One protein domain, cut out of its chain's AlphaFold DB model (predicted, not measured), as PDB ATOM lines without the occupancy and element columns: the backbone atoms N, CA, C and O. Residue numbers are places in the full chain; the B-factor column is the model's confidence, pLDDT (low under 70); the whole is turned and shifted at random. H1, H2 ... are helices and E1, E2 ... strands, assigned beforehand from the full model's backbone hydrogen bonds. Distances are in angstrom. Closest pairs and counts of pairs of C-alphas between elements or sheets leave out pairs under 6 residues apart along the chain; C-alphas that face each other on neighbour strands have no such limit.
ATOM      1  N   SER A 121     211.631 231.303 276.967       96.00
ATOM      2  CA  SER A 121     212.588 231.278 278.067       96.00
ATOM      3  C   SER A 121     213.574 232.405 277.851       96.00
ATOM      4  O   SER A 121     214.073 232.555 276.735       96.00
ATOM      5  N   ASP A 122     213.831 233.160 278.907       97.62
ATOM      6  CA  ASP A 122     214.792 234.251 278.890       97.62
ATOM      7  C   ASP A 122     215.992 233.906 279.781       97.62
ATOM      8  O   ASP A 122     215.841 233.354 280.878       97.62
ATOM      9  N   PHE A 123     217.183 234.150 279.244       96.31
ATOM     10  CA  PHE A 123     218.466 233.747 279.793       96.31
ATOM     11  C   PHE A 123     219.240 234.958 280.299       96.31
ATOM     12  O   PHE A 123     219.457 235.936 279.595       96.31
ATOM     13  N   TYR A 124     219.801 234.821 281.492       93.81
ATOM     14  CA  TYR A 124     220.605 235.852 282.126       93.81
ATOM     15  C   TYR A 124     222.100 235.542 281.981       93.81
ATOM     16  O   TYR A 124     222.764 235.145 282.939       93.81
ATOM     17  N   THR A 125     222.624 235.651 280.756       94.00
ATOM     18  CA  THR A 125     223.961 235.129 280.385       94.00
ATOM     19  C   THR A 125     224.982 236.182 279.943       94.00
ATOM     20  O   THR A 125     226.070 235.813 279.506       94.00
ATOM     21  N   SER A 126     224.686 237.480 280.060       94.00
ATOM     22  CA  SER A 126     225.695 238.538 279.881       94.00
ATOM     23  C   SER A 126     226.378 238.843 281.215       94.00
ATOM     24  O   SER A 126     225.716 239.209 282.187       94.00
ATOM     25  N   LEU A 127     227.705 238.680 281.265       90.94
ATOM     26  CA  LEU A 127     228.493 238.936 282.472       90.94
ATOM     27  C   LEU A 127     228.463 240.419 282.837       90.94
ATOM     28  O   LEU A 127     228.249 240.766 283.993       90.94
ATOM     29  N   GLU A 128     228.649 241.291 281.851       92.06
ATOM     30  CA  GLU A 128     228.662 242.740 282.026       92.06
ATOM     31  C   GLU A 128     227.305 243.241 282.519       92.06
ATOM     32  O   GLU A 128     227.242 244.014 283.473       92.06
ATOM     33  N   HIS A 129     226.211 242.752 281.924       92.12
ATOM     34  CA  HIS A 129     224.867 243.041 282.414       92.12
ATOM     35  C   HIS A 129     224.695 242.551 283.859       92.12
ATOM     36  O   HIS A 129     224.241 243.312 284.712       92.12
ATOM     37  N   CYS A 130     225.157 241.334 284.170       90.06
ATOM     38  CA  CYS A 130     225.087 240.785 285.519       90.06
ATOM     39  C   CYS A 130     225.851 241.622 286.553       90.06
ATOM     40  O   CYS A 130     225.313 241.900 287.624       90.06
ATOM     41  N   LEU A 131     227.067 242.067 286.224       88.06
ATOM     42  CA  LEU A 131     227.880 242.938 287.072       88.06
ATOM     43  C   LEU A 131     227.165 244.261 287.350       88.06
ATOM     44  O   LEU A 131     227.019 244.640 288.513       88.06
ATOM     45  N   ASN A 132     226.663 244.913 286.302       87.94
ATOM     46  CA  ASN A 132     225.983 246.202 286.413       87.94
ATOM     47  C   ASN A 132     224.711 246.099 287.265       87.94
ATOM     48  O   ASN A 132     224.491 246.909 288.161       87.94
ATOM     49  N   CYS A 133     223.908 245.057 287.047       84.25
ATOM     50  CA  CYS A 133     222.717 244.784 287.845       84.25
ATOM     51  C   CYS A 133     223.052 244.417 289.299       84.25
ATOM     52  O   CYS A 133     222.336 244.821 290.213       84.25
ATOM     53  N   SER A 134     224.139 243.674 289.535       70.88
ATOM     54  CA  SER A 134     224.563 243.272 290.883       70.88
ATOM     55  C   SER A 134     224.991 244.458 291.747       70.88
ATOM     56  O   SER A 134     224.786 244.421 292.955       70.88
ATOM     57  N   GLY A 135     225.519 245.526 291.142       61.94
ATOM     58  CA  GLY A 135     225.907 246.728 291.879       61.94
ATOM     59  C   GLY A 135     224.725 247.500 292.468       61.94
ATOM     60  O   GLY A 135     224.826 248.072 293.549       61.94
ATOM     61  N   GLU A 136     223.584 247.467 291.777       61.41
ATOM     62  CA  GLU A 136     222.349 248.156 292.174       61.41
ATOM     63  C   GLU A 136     221.384 247.251 292.968       61.41
ATOM     64  O   GLU A 136     220.547 247.746 293.722       61.41
ATOM     65  N   MET A 137     221.470 245.922 292.799       63.06
ATOM     66  CA  MET A 137     220.504 244.959 293.358       63.06
ATOM     67  C   MET A 137     221.083 243.951 294.361       63.06
ATOM     68  O   MET A 137     220.310 243.294 295.060       63.06
ATOM     69  N   SER A 138     222.405 243.778 294.445       60.47
ATOM     70  CA  SER A 138     223.046 242.830 295.364       60.47
ATOM     71  C   SER A 138     224.222 243.464 296.112       60.47
ATOM     72  O   SER A 138     224.533 244.642 295.960       60.47
ATOM     73  N   ALA A 139     224.882 242.684 296.971       62.91
ATOM     74  CA  ALA A 139     226.061 243.109 297.723       62.91
ATOM     75  C   ALA A 139     227.326 243.237 296.836       62.91
ATOM     76  O   ALA A 139     228.385 242.740 297.221       62.91
ATOM     77  N   ASN A 140     227.227 243.837 295.641       69.06
ATOM     78  CA  ASN A 140     228.316 243.970 294.659       69.06
ATOM     79  C   ASN A 140     229.002 242.632 294.313       69.06
ATOM     80  O   ASN A 140     230.214 242.574 294.107       69.06
ATOM     81  N   SER A 141     228.251 241.528 294.297       81.94
ATOM     82  CA  SER A 141     228.800 240.204 293.994       81.94
ATOM     83  C   SER A 141     227.851 239.372 293.141       81.94
ATOM     84  O   SER A 141     226.627 239.401 293.309       81.94
ATOM     85  N   ILE A 142     228.443 238.613 292.219       85.38
ATOM     86  CA  ILE A 142     227.739 237.648 291.377       85.38
ATOM     87  C   ILE A 142     227.594 236.340 292.146       85.38
ATOM     88  O   ILE A 142     228.562 235.795 292.682       85.38
ATOM     89  N   ALA A 143     226.373 235.810 292.178       85.50
ATOM     90  CA  ALA A 143     226.102 234.524 292.794       85.50
ATOM     91  C   ALA A 143     226.865 233.404 292.069       85.50
ATOM     92  O   ALA A 143     226.880 233.321 290.839       85.50
ATOM     93  N   LYS A 144     227.483 232.505 292.843       90.69
ATOM     94  CA  LYS A 144     228.380 231.466 292.318       90.69
ATOM     95  C   LYS A 144     227.737 230.625 291.207       90.69
ATOM     96  O   LYS A 144     228.420 230.288 290.249       90.69
ATOM     97  N   ASN A 145     226.443 230.312 291.310       90.00
ATOM     98  CA  ASN A 145     225.700 229.500 290.338       90.00
ATOM     99  C   ASN A 145     225.702 230.074 288.912       90.00
ATOM    100  O   ASN A 145     225.643 229.284 287.973       90.00
ATOM    101  N   TRP A 146     225.820 231.396 288.745       91.50
ATOM    102  CA  TRP A 146     225.864 232.046 287.433       91.50
ATOM    103  C   TRP A 146     226.988 231.484 286.545       91.50
ATOM    104  O   TRP A 146     226.794 231.266 285.355       91.50
ATOM    105  N   TYR A 147     228.136 231.148 287.145       91.19
ATOM    106  CA  TYR A 147     229.291 230.583 286.435       91.19
ATOM    107  C   TYR A 147     229.168 229.087 286.109       91.19
ATOM    108  O   TYR A 147     229.976 228.566 285.344       91.19
ATOM    109  N   TYR A 148     228.202 228.375 286.698       94.06
ATOM    110  CA  TYR A 148     228.059 226.919 286.538       94.06
ATOM    111  C   TYR A 148     226.823 226.513 285.740       94.06
ATOM    112  O   TYR A 148     226.779 225.398 285.222       94.06
ATOM    113  N   ALA A 149     225.821 227.383 285.645       92.75
ATOM    114  CA  ALA A 149     224.610 227.123 284.889       92.75
ATOM    115  C   ALA A 149     224.090 228.413 284.242       92.75
ATOM    116  O   ALA A 149     224.041 229.448 284.913       92.75
ATOM    117  N   PRO A 150     223.645 228.358 282.973       92.81
ATOM    118  CA  PRO A 150     222.997 229.496 282.342       92.81
ATOM    119  C   PRO A 150     221.665 229.739 283.052       92.81
ATOM    120  O   PRO A 150     220.719 228.960 282.918       92.81
ATOM    121  N   SER A 151     221.620 230.792 283.867       92.19
ATOM    122  CA  SER A 151     220.415 231.155 284.609       92.19
ATOM    123  C   SER A 151     219.308 231.506 283.623       92.19
ATOM    124  O   SER A 151     219.541 232.236 282.662       92.19
ATOM    125  N   VAL A 152     218.124 230.944 283.840       95.56
ATOM    126  CA  VAL A 152     217.004 231.021 282.903       95.56
ATOM    127  C   VAL A 152     215.693 230.987 283.666       95.56
ATOM    128  O   VAL A 152     215.584 230.331 284.705       95.56
ATOM    129  N   TYR A 153     214.683 231.660 283.134       95.94
ATOM    130  CA  TYR A 153     213.330 231.621 283.667       95.94
ATOM    131  C   TYR A 153     212.293 231.492 282.547       95.94
ATOM    132  O   TYR A 153     212.559 231.755 281.373       95.94
ATOM    133  N   ASN A 154     211.100 231.015 282.910       97.19
ATOM    134  CA  ASN A 154     209.983 230.920 281.977       97.19
ATOM    135  C   ASN A 154     209.304 232.283 281.854       97.19
ATOM    136  O   ASN A 154     208.765 232.809 282.828       97.19
ATOM    137  N   SER A 155     209.278 232.801 280.636       96.31
ATOM    138  CA  SER A 155     208.687 234.083 280.283       96.31
ATOM    139  C   SER A 155     207.297 233.911 279.668       96.31
ATOM    140  O   SER A 155     206.804 232.805 279.412       96.31
ATOM    141  N   ARG A 156     206.602 235.031 279.450       96.62
ATOM    142  CA  ARG A 156     205.209 235.022 278.998       96.62
ATOM    143  C   ARG A 156     205.109 235.066 277.475       96.62
ATOM    144  O   ARG A 156     205.144 236.125 276.861       96.62
ATOM    145  N   VAL A 157     204.875 233.906 276.868       95.88
ATOM    146  CA  VAL A 157     204.742 233.785 275.404       95.88
ATOM    147  C   VAL A 157     203.569 234.587 274.817       95.88
ATOM    148  O   VAL A 157     203.664 235.094 273.705       95.88
ATOM    149  N   SER A 158     202.472 234.756 275.568       95.88
ATOM    150  CA  SER A 158     201.268 235.450 275.079       95.88
ATOM    151  C   SER A 158     201.463 236.949 274.834       95.88
ATOM    152  O   SER A 158     200.593 237.576 274.239       95.88
ATOM    153  N   SER A 159     202.553 237.531 275.335       95.69
ATOM    154  CA  SER A 159     202.899 238.948 275.184       95.69
ATOM    155  C   SER A 159     204.101 239.178 274.267       95.69
ATOM    156  O   SER A 159     204.588 240.300 274.188       95.69
ATOM    157  N   VAL A 160     204.573 238.149 273.554       95.69
ATOM    158  CA  VAL A 160     205.558 238.328 272.481       95.69
ATOM    159  C   VAL A 160     204.823 238.829 271.243       95.69
ATOM    160  O   VAL A 160     203.907 238.172 270.749       95.69
ATOM    161  N   LEU A 161     205.203 240.004 270.749       93.75
ATOM    162  CA  LEU A 161     204.511 240.693 269.663       93.75
ATOM    163  C   LEU A 161     205.477 240.978 268.501       93.75
ATOM    164  O   LEU A 161     206.638 241.295 268.747       93.75
ATOM    165  N   PRO A 162     205.027 240.884 267.235       92.81
ATOM    166  CA  PRO A 162     205.857 241.247 266.092       92.81
ATOM    167  C   PRO A 162     205.949 242.771 265.969       92.81
ATOM    168  O   PRO A 162     204.964 243.463 266.205       92.81
ATOM    169  N   THR A 163     207.094 243.297 265.547       90.06
ATOM    170  CA  THR A 163     207.264 244.729 265.246       90.06
ATOM    171  C   THR A 163     206.517 245.125 263.961       90.06
ATOM    172  O   THR A 163     206.501 244.332 263.014       90.06
ATOM    173  N   PRO A 164     205.973 246.356 263.863       90.50
ATOM    174  CA  PRO A 164     205.855 247.375 264.912       90.50
ATOM    175  C   PRO A 164     204.585 247.204 265.755       90.50
ATOM    176  O   PRO A 164     203.522 246.857 265.237       90.50
ATOM    177  N   ARG A 165     204.681 247.492 267.058       91.31
ATOM    178  CA  ARG A 165     203.542 247.555 267.984       91.31
ATOM    179  C   ARG A 165     203.790 248.596 269.059       91.31
ATOM    180  O   ARG A 165     204.892 248.682 269.593       91.31
ATOM    181  N   ASP A 166     202.729 249.298 269.426       94.81
ATOM    182  CA  ASP A 166     202.734 250.137 270.614       94.81
ATOM    183  C   ASP A 166     202.630 249.265 271.865       94.81
ATOM    184  O   ASP A 166     201.811 248.343 271.932       94.81
ATOM    185  N   ILE A 167     203.448 249.578 272.869       95.75
ATOM    186  CA  ILE A 167     203.432 248.915 274.172       95.75
ATOM    187  C   ILE A 167     202.856 249.897 275.200       95.75
ATOM    188  O   ILE A 167     203.534 250.860 275.573       95.75
ATOM    189  N   PRO A 168     201.609 249.699 275.671       96.00
ATOM    190  CA  PRO A 168     201.025 250.560 276.690       96.00
ATOM    191  C   PRO A 168     201.843 250.503 277.981       96.00
ATOM    192  O   PRO A 168     202.210 249.420 278.436       96.00
ATOM    193  N   ARG A 169     202.079 251.661 278.611       97.50
ATOM    194  CA  ARG A 169     202.784 251.730 279.899       97.50
ATOM    195  C   ARG A 169     202.062 250.859 280.942       97.50
ATOM    196  O   ARG A 169     200.914 251.170 281.279       97.50
ATOM    197  N   PRO A 170     202.719 249.824 281.500       96.88
ATOM    198  CA  PRO A 170     202.090 248.956 282.486       96.88
ATOM    199  C   PRO A 170     201.725 249.707 283.768       96.88
ATOM    200  O   PRO A 170     202.392 250.669 284.163       96.88
ATOM    201  N   LYS A 171     200.683 249.228 284.447       97.69
ATOM    202  CA  LYS A 171     200.311 249.655 285.800       97.69
ATOM    203  C   LYS A 171     200.509 248.485 286.751       97.69
ATOM    204  O   LYS A 171     200.107 247.373 286.425       97.69
ATOM    205  N   ASN A 172     201.104 248.731 287.910       95.62
ATOM    206  CA  ASN A 172     201.273 247.716 288.941       95.62
ATOM    207  C   ASN A 172     201.337 248.359 290.336       95.62
ATOM    208  O   ASN A 172     201.273 249.584 290.474       95.62
ATOM    209  N   VAL A 173     201.442 247.518 291.356       94.62
ATOM    210  CA  VAL A 173     201.750 247.902 292.729       94.62
ATOM    211  C   VAL A 173     203.249 248.185 292.857       94.62
ATOM    212  O   VAL A 173     204.072 247.401 292.391       94.62
ATOM    213  N   TYR A 174     203.609 249.310 293.470       91.81
ATOM    214  CA  TYR A 174     204.993 249.690 293.749       91.81
ATOM    215  C   TYR A 174     205.116 250.438 295.077       91.81
ATOM    216  O   TYR A 174     204.164 251.051 295.562       91.81
ATOM    217  N   PHE A 175     206.327 250.447 295.626       91.25
ATOM    218  CA  PHE A 175     206.667 251.144 296.860       91.25
ATOM    219  C   PHE A 175     207.327 252.487 296.546       91.25
ATOM    220  O   PHE A 175     208.369 252.537 295.893       91.25
ATOM    221  N   SER A 176     206.712 253.600 296.960       84.44
ATOM    222  CA  SER A 176     207.222 254.939 296.614       84.44
ATOM    223  C   SER A 176     208.303 255.469 297.557       84.44
ATOM    224  O   SER A 176     208.955 256.446 297.208       84.44
ATOM    225  N   ALA A 177     208.462 254.864 298.737       85.94
ATOM    226  CA  ALA A 177     209.369 255.332 299.782       85.94
ATOM    227  C   ALA A 177     210.081 254.158 300.489       85.94
ATOM    228  O   ALA A 177     210.149 254.121 301.712       85.94
ATOM    229  N   GLY A 178     210.590 253.188 299.719       84.75
ATOM    230  CA  GLY A 178     211.265 251.992 300.249       84.75
ATOM    231  C   GLY A 178     210.315 250.827 300.551       84.75
ATOM    232  O   GLY A 178     209.098 251.002 300.550       84.75
ATOM    233  N   ILE A 179     210.874 249.632 300.767       84.88
ATOM    234  CA  ILE A 179     210.115 248.368 300.859       84.88
ATOM    235  C   ILE A 179     209.123 248.318 302.033       84.88
ATOM    236  O   ILE A 179     208.105 247.646 301.926       84.88
ATOM    237  N   ASP A 180     209.372 249.087 303.096       88.50
ATOM    238  CA  ASP A 180     208.505 249.158 304.282       88.50
ATOM    239  C   ASP A 180     207.379 250.202 304.155       88.50
ATOM    240  O   ASP A 180     206.583 250.384 305.074       88.50
ATOM    241  N   SER A 181     207.316 250.938 303.038       92.44
ATOM    242  CA  SER A 181     206.266 251.940 302.815       92.44
ATOM    243  C   SER A 181     204.939 251.313 302.383       92.44
ATOM    244  O   SER A 181     204.893 250.202 301.867       92.44
ATOM    245  N   GLU A 182     203.840 252.057 302.530       94.38
ATOM    246  CA  GLU A 182     202.546 251.613 302.007       94.38
ATOM    247  C   GLU A 182     202.586 251.470 300.469       94.38
ATOM    248  O   GLU A 182     202.986 252.415 299.764       94.38
ATOM    249  N   PRO A 183     202.169 250.313 299.920       93.88
ATOM    250  CA  PRO A 183     202.181 250.073 298.486       93.88
ATOM    251  C   PRO A 183     201.168 250.966 297.760       93.88
ATOM    252  O   PRO A 183     200.063 251.228 298.232       93.88
ATOM    253  N   LYS A 184     201.520 251.409 296.551       93.94
ATOM    254  CA  LYS A 184     200.654 252.224 295.688       93.94
ATOM    255  C   LYS A 184     200.407 251.521 294.366       93.94
ATOM    256  O   LYS A 184     201.340 251.012 293.756       93.94
ATOM    257  N   TYR A 185     199.171 251.556 293.882       96.44
ATOM    258  CA  TYR A 185     198.833 251.115 292.530       96.44
ATOM    259  C   TYR A 185     198.910 252.285 291.543       96.44
ATOM    260  O   TYR A 185     198.364 253.361 291.791       96.44
ATOM    261  N   GLY A 186     199.567 252.091 290.401       97.00
ATOM    262  CA  GLY A 186     199.603 253.091 289.336       97.00
ATOM    263  C   GLY A 186     200.560 252.735 288.199       97.00
ATOM    264  O   GLY A 186     201.115 251.638 288.184       97.00
ATOM    265  N   PRO A 187     200.756 253.639 287.223       97.06
ATOM    266  CA  PRO A 187     201.708 253.434 286.133       97.06
ATOM    267  C   PRO A 187     203.137 253.234 286.643       97.06
ATOM    268  O   PRO A 187     203.556 253.912 287.586       97.06
ATOM    269  N   THR A 188     203.903 252.353 285.990       94.56
ATOM    270  CA  THR A 188     205.328 252.193 286.309       94.56
ATOM    271  C   THR A 188     206.088 253.506 286.106       94.56
ATOM    272  O   THR A 188     205.919 254.199 285.093       94.56
ATOM    273  N   ARG A 189     206.944 253.834 287.079       91.06
ATOM    274  CA  ARG A 189     207.825 255.014 287.071       91.06
ATOM    275  C   ARG A 189     209.218 254.719 286.512       91.06
ATOM    276  O   ARG A 189     209.934 255.652 286.176       91.06
ATOM    277  N   LYS A 190     209.582 253.441 286.409       90.88
ATOM    278  CA  LYS A 190     210.863 252.950 285.888       90.88
ATOM    279  C   LYS A 190     210.558 251.935 284.788       90.88
ATOM    280  O   LYS A 190     210.519 250.737 285.037       90.88
ATOM    281  N   MET A 191     210.171 252.439 283.617       94.75
ATOM    282  CA  MET A 191     210.013 251.603 282.424       94.75
ATOM    283  C   MET A 191     211.353 251.580 281.710       94.75
ATOM    284  O   MET A 191     211.922 252.649 281.504       94.75
ATOM    285  N   ASP A 192     211.805 250.391 281.349       95.25
ATOM    286  CA  ASP A 192     213.099 250.167 280.719       95.25
ATOM    287  C   ASP A 192     212.946 249.246 279.503       95.25
ATOM    288  O   ASP A 192     211.841 248.765 279.216       95.25
ATOM    289  N   PHE A 193     214.040 249.024 278.787       95.75
ATOM    290  CA  PHE A 193     214.150 248.030 277.730       95.75
ATOM    291  C   PHE A 193     215.381 247.154 277.951       95.75
ATOM    292  O   PHE A 193     216.392 247.597 278.487       95.75
ATOM    293  N   GLU A 194     215.310 245.923 277.459       96.38
ATOM    294  CA  GLU A 194     216.438 244.999 277.435       96.38
ATOM    295  C   GLU A 194     216.759 244.672 275.973       96.38
ATOM    296  O   GLU A 194     215.870 244.390 275.164       96.38
ATOM    297  N   LEU A 195     218.034 244.813 275.600       97.19
ATOM    298  CA  LEU A 195     218.511 244.434 274.276       97.19
ATOM    299  C   LEU A 195     218.929 242.969 274.309       97.19
ATOM    300  O   LEU A 195     219.921 242.616 274.943       97.19
ATOM    301  N   GLU A 196     218.219 242.146 273.550       97.25
ATOM    302  CA  GLU A 196     218.425 240.705 273.529       97.25
ATOM    303  C   GLU A 196     218.484 240.138 272.109       97.25
ATOM    304  O   GLU A 196     218.069 240.761 271.125       97.25
ATOM    305  N   MET A 197     218.966 238.898 272.012       97.38
ATOM    306  CA  MET A 197     218.856 238.072 270.817       97.38
ATOM    307  C   MET A 197     218.159 236.758 271.162       97.38
ATOM    308  O   MET A 197     218.637 235.986 271.988       97.38
ATOM    309  N   GLY A 198     217.056 236.478 270.473       94.31
ATOM    310  CA  GLY A 198     216.343 235.210 270.584       94.31
ATOM    311  C   GLY A 198     216.714 234.234 269.470       94.31
ATOM    312  O   GLY A 198     217.044 234.630 268.350       94.31
ATOM    313  N   PHE A 199     216.582 232.941 269.750       94.00
ATOM    314  CA  PHE A 199     216.611 231.892 268.734       94.00
ATOM    315  C   PHE A 199     215.371 231.008 268.857       94.00
ATOM    316  O   PHE A 199     214.841 230.782 269.943       94.00
ATOM    317  N   PHE A 200     214.915 230.477 267.726       93.25
ATOM    318  CA  PHE A 200     213.807 229.536 267.704       93.25
ATOM    319  C   PHE A 200     214.308 228.096 267.768       93.25
ATOM    320  O   PHE A 200     215.202 227.697 267.018       93.25
TER     321      PHE A 200
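Overview. This is residues 121 to 200 of the 226 residues of the protein "Fumarylacetoacetase" of Baudoinia panamericana (strain UAMH 10762) (UniProt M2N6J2). The model is an open, flat frame with a hollow middle: the hairpin E3-E4 forms one side, and the helices H1 and H2 with the short strand pair E1-E2 form the other. Two long stretches with no named element, residues 156 to 170 and 188 to 200, run between or away from these sides, and residues 158 to 167 stick out. The printed part has 80 residues, with two named helices and four named strands in the order E1 H1 H2 E2 E3 E4. Each sheet, E1 - E2 and E3 - E4, is antiparallel; the class is mixed, helices and strands, with under half of the residues in named elements. The whole is loose, with a radius of gyration of the C-alphas of 15.9 A and spans of 38 by 37 by 19 A.

Along the chain. E3, residues 171 to 175, and E4, residues 183 to 187, are each 12.8 A long; C-alpha 187 is at (201.708, 253.434, 286.133). E1, residues 121 to 123, spans 6.6 A from C-alpha 121 at (212.588, 231.278, 278.067), and E2, residues 152 to 155, spans 9.2 A. H1, residues 127 to 137, spans 14.8 A and H2, residues 144 to 147, 6.0 A.

Arrangement. E3 and E4 form a hairpin, 144 degrees between directions, with N 174 and O 184 2.9 A apart. E1 and E2 are antiparallel at 143 degrees, with N 153 and O 122 3.0 A apart. H1 is apart from H2, E2, E3 and E4. In H1, 6 of 7 O i to N i+4 pairs are within hydrogen-bond range; H2 is too short for such a pair.

Size, cuts and confidence. The C-alphas of Ser 181 and Phe 200, the two farthest apart, are 42.3 A apart. The printed part has no cut. The link from E2 to E3 is long, with 15 residues. Mean pLDDT of the printed part is 90.4; residues 135 to 140 are under 70.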